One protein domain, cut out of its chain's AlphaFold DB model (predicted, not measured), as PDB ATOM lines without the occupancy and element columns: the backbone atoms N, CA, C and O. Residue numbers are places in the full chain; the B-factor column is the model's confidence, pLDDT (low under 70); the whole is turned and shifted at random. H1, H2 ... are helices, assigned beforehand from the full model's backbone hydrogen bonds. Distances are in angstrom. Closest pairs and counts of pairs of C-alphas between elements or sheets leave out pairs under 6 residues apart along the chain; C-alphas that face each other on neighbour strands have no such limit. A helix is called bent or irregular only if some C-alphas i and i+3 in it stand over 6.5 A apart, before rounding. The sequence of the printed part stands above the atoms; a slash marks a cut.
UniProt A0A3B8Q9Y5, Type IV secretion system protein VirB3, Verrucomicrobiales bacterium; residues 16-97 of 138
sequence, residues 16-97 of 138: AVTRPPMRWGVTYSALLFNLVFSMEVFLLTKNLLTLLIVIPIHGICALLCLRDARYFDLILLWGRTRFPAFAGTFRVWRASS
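Overview. This is residues 16 to 97 of the 138 residues of the protein "Type IV secretion system protein VirB3" of Verrucomicrobiales bacterium (UniProt A0A3B8Q9Y5). Helix H3 makes one arm of an open, flat V, and the helical hairpin of H1 and H2 makes the other; the arms meet near the start of H3. The printed part has 82 residues with three named helices, H1, H2, H3 along the chain, and no named strand: all helix. It is loose, radius of gyration of the C-alphas 16.5 A, spanning 49 by 38 by 15 A.

Along the chain. H3, residues 71 to 93, measures 27.6 A and ends at C-alpha 93 (30.572, 63.989, -62.585). It has a kink of 56 degrees near residue 87 and is only just irregular: C-alphas 87 and 90 are 6.8 A apart. H1, residues 28 to 45, begins at C-alpha 28 (20.468, 33.703, -46.478) and measures 25.8 A; H2, residues 48 to 67, 31.9 A.

Arrangement. H3, with residues 72 to 73 alone, only just touches H1, only at their ends, with 3 pairs of C-alphas within 8 A; the closest C-alphas, of Phe 72 and Ser 29, are 6.4 A apart. H1 and H2 touch, closest C-alphas Phe 42 and Thr 50 at 5.7 A, in a shallow tilt of 25 degrees, opposite ways. Every O i to N i+4 pair is within hydrogen-bond range in H1, 10 of 16 in H2 and 14 of 19 in H3.

Size, cuts and confidence. The C-alphas farthest apart, of Leu 48 and Trp 93, are 49.2 A apart. The printed part has no cut; both links are tight. Residue 91 is under pLDDT 70.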
ATOM      1  N   ALA A  16       8.749  30.480 -57.806       77.19
ATOM      2  CA  ALA A  16       9.593  29.606 -56.995       77.19
ATOM      3  C   ALA A  16      11.013  29.427 -57.564       77.19
ATOM      4  O   ALA A  16      11.963  29.362 -56.791       77.19
ATOM      5  N   VAL A  17      11.172  29.394 -58.894       80.62
ATOM      6  CA  VAL A  17      12.479  29.166 -59.545       80.62
ATOM      7  C   VAL A  17      13.319  30.446 -59.589       80.62
ATOM      8  O   VAL A  17      14.543  30.399 -59.655       80.62
ATOM      9  N   THR A  18      12.671  31.611 -59.520       80.00
ATOM     10  CA  THR A  18      13.332  32.918 -59.632       80.00
ATOM     11  C   THR A  18      13.562  33.603 -58.285       80.00
ATOM     12  O   THR A  18      14.230  34.640 -58.238       80.00
ATOM     13  N   ARG A  19      12.990  33.087 -57.186       80.12
ATOM     14  CA  ARG A  19      13.225  33.641 -55.847       80.12
ATOM     15  C   ARG A  19      14.516  33.082 -55.240       80.12
ATOM     16  O   ARG A  19      14.793  31.894 -55.385       80.12
ATOM     17  N   PRO A  20      15.288  33.917 -54.522       82.81
ATOM     18  CA  PRO A  20      16.417  33.439 -53.738       82.81
ATOM     19  C   PRO A  20      15.959  32.395 -52.709       82.81
ATOM     20  O   PRO A  20      14.833  32.492 -52.212       82.81
ATOM     21  N   PRO A  21      16.817  31.438 -52.330       84.19
ATOM     22  CA  PRO A  21      16.502  30.497 -51.262       84.19
ATOM     23  C   PRO A  21      16.271  31.245 -49.938       84.19
ATOM     24  O   PRO A  21      17.102  32.048 -49.503       84.19
ATOM     25  N   MET A  22      15.132  30.975 -49.292       86.38
ATOM     26  CA  MET A  22      14.724  31.586 -48.022       86.38
ATOM     27  C   MET A  22      14.555  30.519 -46.939       86.38
ATOM     28  O   MET A  22      14.084  29.416 -47.213       86.38
ATOM     29  N   ARG A  23      14.908  30.850 -45.694       84.06
ATOM     30  CA  ARG A  23      14.742  29.985 -44.518       84.06
ATOM     31  C   ARG A  23      14.060  30.792 -43.413       84.06
ATOM     32  O   ARG A  23      14.451  31.927 -43.165       84.06
ATOM     33  N   TRP A  24      13.004  30.241 -42.807       83.69
ATOM     34  CA  TRP A  24      12.158  30.940 -41.816       83.69
ATOM     35  C   TRP A  24      11.644  32.325 -42.261       83.69
ATOM     36  O   TRP A  24      11.501  33.237 -41.458       83.69
ATOM     37  N   GLY A  25      11.363  32.496 -43.558       82.00
ATOM     38  CA  GLY A  25      10.850  33.764 -44.097       82.00
ATOM     39  C   GLY A  25      11.911  34.847 -44.332       82.00
ATOM     40  O   GLY A  25      11.560  35.957 -44.726       82.00
ATOM     41  N   VAL A  26      13.199  34.527 -44.169       88.06
ATOM     42  CA  VAL A  26      14.328  35.449 -44.365       88.06
ATOM     43  C   VAL A  26      15.314  34.876 -45.393       88.06
ATOM     44  O   VAL A  26      15.459  33.660 -45.531       88.06
ATOM     45  N   THR A  27      15.987  35.736 -46.163       91.12
ATOM     46  CA  THR A  27      17.050  35.310 -47.092       91.12
ATOM     47  C   THR A  27      18.330  34.906 -46.367       91.12
ATOM     48  O   THR A  27      18.596  35.338 -45.245       91.12
ATOM     49  N   TYR A  28      19.173  34.111 -47.032       88.81
ATOM     50  CA  TYR A  28      20.468  33.703 -46.478       88.81
ATOM     51  C   TYR A  28      21.348  34.900 -46.069       88.81
ATOM     52  O   TYR A  28      21.918  34.902 -44.980       88.81
ATOM     53  N   SER A  29      21.389  35.955 -46.893       88.19
ATOM     54  CA  SER A  29      22.135  37.192 -46.618       88.19
ATOM     55  C   SER A  29      21.700  37.864 -45.307       88.19
ATOM     56  O   SER A  29      22.534  38.301 -44.517       88.19
ATOM     57  N   ALA A  30      20.394  37.914 -45.042       89.62
ATOM     58  CA  ALA A  30      19.843  38.528 -43.838       89.62
ATOM     59  C   ALA A  30      20.012  37.665 -42.583       89.62
ATOM     60  O   ALA A  30      20.287  38.199 -41.509       89.62
ATOM     61  N   LEU A  31      19.918  36.341 -42.719       89.81
ATOM     62  CA  LEU A  31      20.277  35.406 -41.650       89.81
ATOM     63  C   LEU A  31      21.744  35.564 -41.244       89.81
ATOM     64  O   LEU A  31      22.040  35.645 -40.054       89.81
ATOM     65  N   LEU A  32      22.650  35.659 -42.221       90.12
ATOM     66  CA  LEU A  32      24.072  35.852 -41.958       90.12
ATOM     67  C   LEU A  32      24.338  37.189 -41.258       90.12
ATOM     68  O   LEU A  32      25.070  37.220 -40.275       90.12
ATOM     69  N   PHE A  33      23.712  38.274 -41.723       89.81
ATOM     70  CA  PHE A  33      23.824  39.583 -41.080       89.81
ATOM     71  C   PHE A  33      23.345  39.547 -39.625       89.81
ATOM     72  O   PHE A  33      24.044  40.015 -38.734       89.81
ATOM     73  N   ASN A  34      22.178  38.952 -39.375       91.44
ATOM     74  CA  ASN A  34      21.616  38.820 -38.037       91.44
ATOM     75  C   ASN A  34      22.521  37.982 -37.114       91.44
ATOM     76  O   ASN A  34      22.768  38.394 -35.982       91.44
ATOM     77  N   LEU A  35      23.079  36.875 -37.619       90.62
ATOM     78  CA  LEU A  35      24.028  36.041 -36.881       90.62
ATOM     79  C   LEU A  35      25.296  36.826 -36.522       90.62
ATOM     80  O   LEU A  35      25.627  36.921 -35.344       90.62
ATOM     81  N   VAL A  36      25.969  37.422 -37.511       93.25
ATOM     82  CA  VAL A  36      27.208  38.192 -37.306       93.25
ATOM     83  C   VAL A  36      26.973  39.342 -36.331       93.25
ATOM     84  O   VAL A  36      27.698  39.465 -35.347       93.25
ATOM     85  N   PHE A  37      25.908  40.118 -36.539       91.94
ATOM     86  CA  PHE A  37      25.562  41.243 -35.678       91.94
ATOM     87  C   PHE A  37      25.285  40.799 -34.237       91.94
ATOM     88  O   PHE A  37      25.806  41.387 -33.292       91.94
ATOM     89  N   SER A  38      24.502  39.732 -34.045       91.56
ATOM     90  CA  SER A  38      24.233  39.201 -32.705       91.56
ATOM     91  C   SER A  38      25.512  38.741 -31.997       91.56
ATOM     92  O   SER A  38      25.669  38.974 -30.799       91.56
ATOM     93  N   MET A  39      26.458  38.167 -32.745       91.50
ATOM     94  CA  MET A  39      27.726  37.682 -32.205       91.50
ATOM     95  C   MET A  39      28.669  38.820 -31.812       91.50
ATOM     96  O   MET A  39      29.287  38.763 -30.749       91.50
ATOM     97  N   GLU A  40      28.741  39.881 -32.615       94.12
ATOM     98  CA  GLU A  40      29.494  41.095 -32.283       94.12
ATOM     99  C   GLU A  40      28.948  41.767 -31.015       94.12
ATOM    100  O   GLU A  40      29.710  42.083 -30.098       94.12
ATOM    101  N   VAL A  41      27.624  41.925 -30.909       91.94
ATOM    102  CA  VAL A  41      26.979  42.532 -29.731       91.94
ATOM    103  C   VAL A  41      27.192  41.687 -28.473       91.94
ATOM    104  O   VAL A  41      27.455  42.235 -27.394       91.94
ATOM    105  N   PHE A  42      27.128  40.361 -28.603       92.81
ATOM    106  CA  PHE A  42      27.423  39.442 -27.509       92.81
ATOM    107  C   PHE A  42      28.868  39.583 -27.021       92.81
ATOM    108  O   PHE A  42      29.093  39.696 -25.816       92.81
ATOM    109  N   LEU A  43      29.845  39.643 -27.931       92.44
ATOM    110  CA  LEU A  43      31.261  39.812 -27.586       92.44
ATOM    111  C   LEU A  43      31.543  41.150 -26.892       92.44
ATOM    112  O   LEU A  43      32.333  41.194 -25.946       92.44
ATOM    113  N   LEU A  44      30.883  42.224 -27.328       93.00
ATOM    114  CA  LEU A  44      31.023  43.552 -26.725       93.00
ATOM    115  C   LEU A  44      30.444  43.606 -25.309       93.00
ATOM    116  O   LEU A  44      31.057  44.176 -24.410       93.00
ATOM    117  N   THR A  45      29.280  42.995 -25.099       91.38
ATOM    118  CA  THR A  45      28.556  43.090 -23.822       91.38
ATOM    119  C   THR A  45      28.944  41.980 -22.839       91.38
ATOM    120  O   THR A  45      28.744  42.126 -21.635       91.38
ATOM    121  N   LYS A  46      29.485  40.856 -23.334       89.44
ATOM    122  CA  LYS A  46      29.788  39.620 -22.583       89.44
ATOM    123  C   LYS A  46      28.605  39.086 -21.763       89.44
ATOM    124  O   LYS A  46      28.791  38.416 -20.752       89.44
ATOM    125  N   ASN A  47      27.382  39.393 -22.187       88.00
ATOM    126  CA  ASN A  47      26.157  39.052 -21.474       88.00
ATOM    127  C   ASN A  47      25.268  38.180 -22.357       88.00
ATOM    128  O   ASN A  47      24.898  38.590 -23.454       88.00
ATOM    129  N   LEU A  48      24.869  37.010 -21.857       87.25
ATOM    130  CA  LEU A  48      24.038  36.063 -22.596       87.25
ATOM    131  C   LEU A  48      22.639  36.612 -22.926       87.25
ATOM    132  O   LEU A  48      22.064  36.234 -23.940       87.25
ATOM    133  N   LEU A  49      22.113  37.561 -22.140       88.56
ATOM    134  CA  LEU A  49      20.819  38.197 -22.420       88.56
ATOM    135  C   LEU A  49      20.824  38.985 -23.738       88.56
ATOM    136  O   LEU A  49      19.768  39.180 -24.336       88.56
ATOM    137  N   THR A  50      21.994  39.402 -24.231       86.38
ATOM    138  CA  THR A  50      22.083  40.111 -25.519       86.38
ATOM    139  C   THR A  50      21.694  39.253 -26.714       86.38
ATOM    140  O   THR A  50      21.288  39.802 -27.735       86.38
ATOM    141  N   LEU A  51      21.691  37.923 -26.583       84.50
ATOM    142  CA  LEU A  51      21.188  37.035 -27.630       84.50
ATOM    143  C   LEU A  51      19.701  37.270 -27.930       84.50
ATOM    144  O   LEU A  51      19.254  37.016 -29.044       84.50
ATOM    145  N   LEU A  52      18.930  37.813 -26.981       89.25
ATOM    146  CA  LEU A  52      17.509  38.099 -27.185       89.25
ATOM    147  C   LEU A  52      17.270  39.198 -28.234       89.25
ATOM    148  O   LEU A  52      16.199  39.249 -28.838       89.25
ATOM    149  N   ILE A  53      18.284  40.024 -28.521       88.62
ATOM    150  CA  ILE A  53      18.268  41.039 -29.587       88.62
ATOM    151  C   ILE A  53      18.121  40.391 -30.976       88.62
ATOM    152  O   ILE A  53      17.657  41.034 -31.919       88.62
ATOM    153  N   VAL A  54      18.426  39.098 -31.111       90.00
ATOM    154  CA  VAL A  54      18.244  38.364 -32.365       90.00
ATOM    155  C   VAL A  54      16.785  38.383 -32.832       90.00
ATOM    156  O   VAL A  54      16.541  38.509 -34.028       90.00
ATOM    157  N   ILE A  55      15.825  38.337 -31.898       90.94
ATOM    158  CA  ILE A  55      14.384  38.255 -32.173       90.94
ATOM    159  C   ILE A  55      13.865  39.520 -32.873       90.94
ATOM    160  O   ILE A  55      13.333  39.393 -33.979       90.94
ATOM    161  N   PRO A  56      14.015  40.738 -32.306       92.06
ATOM    162  CA  PRO A  56      13.530  41.945 -32.967       92.06
ATOM    163  C   PRO A  56      14.239  42.191 -34.301       92.06
ATOM    164  O   PRO A  56      13.590  42.565 -35.276       92.06
ATOM    165  N   ILE A  57      15.546  41.921 -34.388       91.12
ATOM    166  CA  ILE A  57      16.294  42.104 -35.639       91.12
ATOM    167  C   ILE A  57      15.804  41.126 -36.707       91.12
ATOM    168  O   ILE A  57      15.549  41.536 -37.838       91.12
ATOM    169  N   HIS A  58      15.623  39.851 -36.359       92.62
ATOM    170  CA  HIS A  58      15.110  38.854 -37.292       92.62
ATOM    171  C   HIS A  58      13.689  39.199 -37.751       92.62
ATOM    172  O   HIS A  58      13.388  39.079 -38.937       92.62
ATOM    173  N   GLY A  59      12.843  39.709 -36.849       91.44
ATOM    174  CA  GLY A  59      11.505  40.202 -37.182       91.44
ATOM    175  C   GLY A  59      11.529  41.331 -38.217       91.44
ATOM    176  O   GLY A  59      10.780  41.288 -39.193       91.44
ATOM    177  N   ILE A  60      12.438  42.299 -38.068       91.69
ATOM    178  CA  ILE A  60      12.627  43.377 -39.053       91.69
ATOM    179  C   ILE A  60      13.113  42.808 -40.392       91.69
ATOM    180  O   ILE A  60      12.585  43.170 -41.443       91.69
ATOM    181  N   CYS A  61      14.079  41.885 -40.376       89.44
ATOM    182  CA  CYS A  61      14.567  41.227 -41.588       89.44
ATOM    183  C   CYS A  61      13.455  40.459 -42.317       89.44
ATOM    184  O   CYS A  61      13.343  40.571 -43.538       89.44
ATOM    185  N   ALA A  62      12.611  39.728 -41.586       89.56
ATOM    186  CA  ALA A  62      11.462  39.019 -42.142       89.56
ATOM    187  C   ALA A  62      10.458  39.991 -42.772       89.56
ATOM    188  O   ALA A  62      10.009  39.769 -43.896       89.56
ATOM    189  N   LEU A  63      10.171  41.111 -42.101       91.25
ATOM    190  CA  LEU A  63       9.266  42.138 -42.618       91.25
ATOM    191  C   LEU A  63       9.795  42.797 -43.903       91.25
ATOM    192  O   LEU A  63       9.031  43.047 -44.835       91.25
ATOM    193  N   LEU A  64      11.104  43.031 -43.989       88.75
ATOM    194  CA  LEU A  64      11.745  43.527 -45.209       88.75
ATOM    195  C   LEU A  64      11.677  42.492 -46.343       88.75
ATOM    196  O   LEU A  64      11.347  42.842 -47.476       88.75
ATOM    197  N   CYS A  65      11.918  41.214 -46.041       87.50
ATOM    198  CA  CYS A  65      11.837  40.126 -47.018       87.50
ATOM    199  C   CYS A  65      10.410  39.852 -47.526       87.50
ATOM    200  O   CYS A  65      10.255  39.363 -48.646       87.50
ATOM    201  N   LEU A  66       9.379  40.187 -46.742       86.00
ATOM    202  CA  LEU A  66       7.973  40.152 -47.162       86.00
ATOM    203  C   LEU A  66       7.661  41.188 -48.250       86.00
ATOM    204  O   LEU A  66       6.846  40.914 -49.128       86.00
ATOM    205  N   ARG A  67       8.308  42.362 -48.206       86.81
ATOM    206  CA  ARG A  67       8.198  43.391 -49.251       86.81
ATOM    207  C   ARG A  67       8.952  42.980 -50.507       86.81
ATOM    208  O   ARG A  67       8.354  42.928 -51.573       86.81
ATOM    209  N   ASP A  68      10.238  42.669 -50.362       84.56
ATOM    210  CA  ASP A  68      11.093  42.243 -51.465       84.56
ATOM    211  C   ASP A  68      12.131  41.229 -50.987       84.56
ATOM    212  O   ASP A  68      13.009  41.527 -50.176       84.56
ATOM    213  N   ALA A  69      12.103  40.027 -51.566       84.81
ATOM    214  CA  ALA A  69      13.059  38.977 -51.216       84.81
ATOM    215  C   ALA A  69      14.514  39.397 -51.504       84.81
ATOM    216  O   ALA A  69      15.431  38.985 -50.806       84.81
ATOM    217  N   ARG A  70      14.739  40.255 -52.505       86.44
ATOM    218  CA  ARG A  70      16.081  40.666 -52.956       86.44
ATOM    219  C   ARG A  70      16.619  41.907 -52.243       86.44
ATOM    220  O   ARG A  70      17.661  42.418 -52.640       86.44
ATOM    221  N   TYR A  71      15.934  42.404 -51.212       87.69
ATOM    222  CA  TYR A  71      16.259  43.679 -50.564       87.69
ATOM    223  C   TYR A  71      17.720  43.758 -50.083       87.69
ATOM    224  O   TYR A  71      18.427  44.720 -50.373       87.69
ATOM    225  N   PHE A  72      18.207  42.709 -49.420       86.94
ATOM    226  CA  PHE A  72      19.579  42.653 -48.903       86.94
ATOM    227  C   PHE A  72      20.631  42.576 -50.014       86.94
ATOM    228  O   PHE A  72      21.657  43.253 -49.941       86.94
ATOM    229  N   ASP A  73      20.356  41.818 -51.075       87.25
ATOM    230  CA  ASP A  73      21.258  41.718 -52.225       87.25
ATOM    231  C   ASP A  73      21.323  43.047 -52.989       87.25
ATOM    232  O   ASP A  73      22.392  43.458 -53.436       87.25
ATOM    233  N   LEU A  74      20.193  43.756 -53.093       88.31
ATOM    234  CA  LEU A  74      20.103  45.093 -53.681       88.31
ATOM    235  C   LEU A  74      20.878  46.123 -52.859       88.31
ATOM    236  O   LEU A  74      21.591  46.934 -53.443       88.31
ATOM    237  N   ILE A  75      20.798  46.074 -51.526       88.44
ATOM    238  CA  ILE A  75      21.606  46.931 -50.645       88.44
ATOM    239  C   ILE A  75      23.094  46.664 -50.856       88.44
ATOM    240  O   ILE A  75      23.872  47.606 -51.009       88.44
ATOM    241  N   LEU A  76      23.502  45.396 -50.897       87.56
ATOM    242  CA  LEU A  76      24.904  45.039 -51.082       87.56
ATOM    243  C   LEU A  76      25.405  45.449 -52.474       87.56
ATOM    244  O   LEU A  76      26.501  45.995 -52.609       87.56
ATOM    245  N   LEU A  77      24.587  45.241 -53.507       88.75
ATOM    246  CA  LEU A  77      24.868  45.671 -54.873       88.75
ATOM    247  C   LEU A  77      24.969  47.194 -54.968       88.75
ATOM    248  O   LEU A  77      25.900  47.714 -55.588       88.75
ATOM    249  N   TRP A  78      24.049  47.915 -54.331       88.44
ATOM    250  CA  TRP A  78      24.093  49.367 -54.228       88.44
ATOM    251  C   TRP A  78      25.374  49.818 -53.530       88.44
ATOM    252  O   TRP A  78      26.066  50.690 -54.046       88.44
ATOM    253  N   GLY A  79      25.764  49.166 -52.433       87.06
ATOM    254  CA  GLY A  79      27.037  49.415 -51.762       87.06
ATOM    255  C   GLY A  79      28.214  49.248 -52.721       87.06
ATOM    256  O   GLY A  79      29.001  50.167 -52.902       87.06
ATOM    257  N   ARG A  80      28.305  48.129 -53.442       83.75
ATOM    258  CA  ARG A  80      29.420  47.869 -54.372       83.75
ATOM    259  C   ARG A  80      29.488  48.832 -55.558       83.75
ATOM    260  O   ARG A  80      30.577  49.121 -56.039       83.75
ATOM    261  N   THR A  81      28.349  49.304 -56.052       85.62
ATOM    262  CA  THR A  81      28.275  50.118 -57.279       85.62
ATOM    263  C   THR A  81      28.285  51.614 -56.986       85.62
ATOM    264  O   THR A  81      28.997  52.386 -57.631       85.62
ATOM    265  N   ARG A  82      27.516  52.042 -55.986       81.94
ATOM    266  CA  ARG A  82      27.316  53.446 -55.638       81.94
ATOM    267  C   ARG A  82      28.391  53.961 -54.693       81.94
ATOM    268  O   ARG A  82      28.790  55.109 -54.852       81.94
ATOM    269  N   PHE A  83      28.886  53.156 -53.750       81.81
ATOM    270  CA  PHE A  83      29.865  53.626 -52.761       81.81
ATOM    271  C   PHE A  83      31.197  54.071 -53.391       81.81
ATOM    272  O   PHE A  83      31.637  55.184 -53.098       81.81
ATOM    273  N   PRO A  84      31.821  53.313 -54.321       76.88
ATOM    274  CA  PRO A  84      33.054  53.766 -54.969       76.88
ATOM    275  C   PRO A  84      32.823  54.989 -55.860       76.88
ATOM    276  O   PRO A  84      33.645  55.906 -55.910       76.88
ATOM    277  N   ALA A  85      31.671  55.032 -56.538       76.75
ATOM    278  CA  ALA A  85      31.276  56.188 -57.326       76.75
ATOM    279  C   ALA A  85      31.120  57.425 -56.433       76.75
ATOM    280  O   ALA A  85      31.662  58.471 -56.773       76.75
ATOM    281  N   PHE A  86      30.463  57.297 -55.278       76.56
ATOM    282  CA  PHE A  86      30.303  58.360 -54.286       76.56
ATOM    283  C   PHE A  86      31.650  58.887 -53.776       76.56
ATOM    284  O   PHE A  86      31.860  60.097 -53.753       76.56
ATOM    285  N   ALA A  87      32.582  57.991 -53.442       75.31
ATOM    286  CA  ALA A  87      33.885  58.359 -52.893       75.31
ATOM    287  C   ALA A  87      34.830  59.040 -53.905       75.31
ATOM    288  O   ALA A  87      35.665  59.847 -53.504       75.31
ATOM    289  N   GLY A  88      34.723  58.730 -55.204       73.12
ATOM    290  CA  GLY A  88      35.655  59.238 -56.222       73.12
ATOM    291  C   GLY A  88      35.011  60.081 -57.323       73.12
ATOM    292  O   GLY A  88      35.330  61.253 -57.502       73.12
ATOM    293  N   THR A  89      34.112  59.472 -58.094       73.12
ATOM    294  CA  THR A  89      33.580  60.045 -59.347       73.12
ATOM    295  C   THR A  89      32.476  61.073 -59.110       73.12
ATOM    296  O   THR A  89      32.344  62.031 -59.874       73.12
ATOM    297  N   PHE A  90      31.697  60.923 -58.041       74.12
ATOM    298  CA  PHE A  90      30.497  61.718 -57.791       74.12
ATOM    299  C   PHE A  90      30.810  63.200 -57.581       74.12
ATOM    300  O   PHE A  90      30.025  64.055 -57.981       74.12
ATOM    301  N   ARG A  91      31.988  63.520 -57.036       68.44
ATOM    302  CA  ARG A  91      32.426  64.908 -56.831       68.44
ATOM    303  C   ARG A  91      32.740  65.646 -58.134       68.44
ATOM    304  O   ARG A  91      32.680  66.867 -58.154       68.44
ATOM    305  N   VAL A  92      33.068  64.912 -59.197       70.25
ATOM    306  CA  VAL A  92      33.428  65.483 -60.504       70.25
ATOM    307  C   VAL A  92      32.248  65.414 -61.473       70.25
ATOM    308  O   VAL A  92      31.929  66.403 -62.119       70.25
ATOM    309  N   TRP A  93      31.567  64.268 -61.543       73.44
ATOM    310  CA  TRP A  93      30.572  63.989 -62.585       73.44
ATOM    311  C   TRP A  93      29.136  63.889 -62.062       73.44
ATOM    312  O   TRP A  93      28.210  63.771 -62.859       73.44
ATOM    313  N   ARG A  94      28.931  63.886 -60.732       76.50
ATOM    314  CA  ARG A  94      27.629  63.656 -60.058       76.50
ATOM    315  C   ARG A  94      26.881  62.405 -60.555       76.50
ATOM    316  O   ARG A  94      25.680  62.267 -60.340       76.50
ATOM    317  N   ALA A  95      27.602  61.474 -61.181       73.00
ATOM    318  CA  ALA A  95      27.079  60.273 -61.819       73.00
ATOM    319  C   ALA A  95      27.917  59.044 -61.439       73.00
ATOM    320  O   ALA A  95      29.065  59.162 -61.012       73.00
ATOM    321  N   SER A  96      27.332  57.855 -61.578       72.38
ATOM    322  CA  SER A  96      28.007  56.567 -61.386       72.38
ATOM    323  C   SER A  96      28.125  55.852 -62.730       72.38
ATOM    324  O   SER A  96      27.101  55.480 -63.300       72.38
ATOM    325  N   SER A  97      29.348  55.640 -63.221       70.88
ATOM    326  CA  SER A  97      29.606  54.916 -64.472       70.88
ATOM    327  C   SER A  97      30.036  53.480 -64.169       70.88
ATOM    328  O   SER A  97      31.182  53.245 -63.796       70.88
TER     329      SER A  97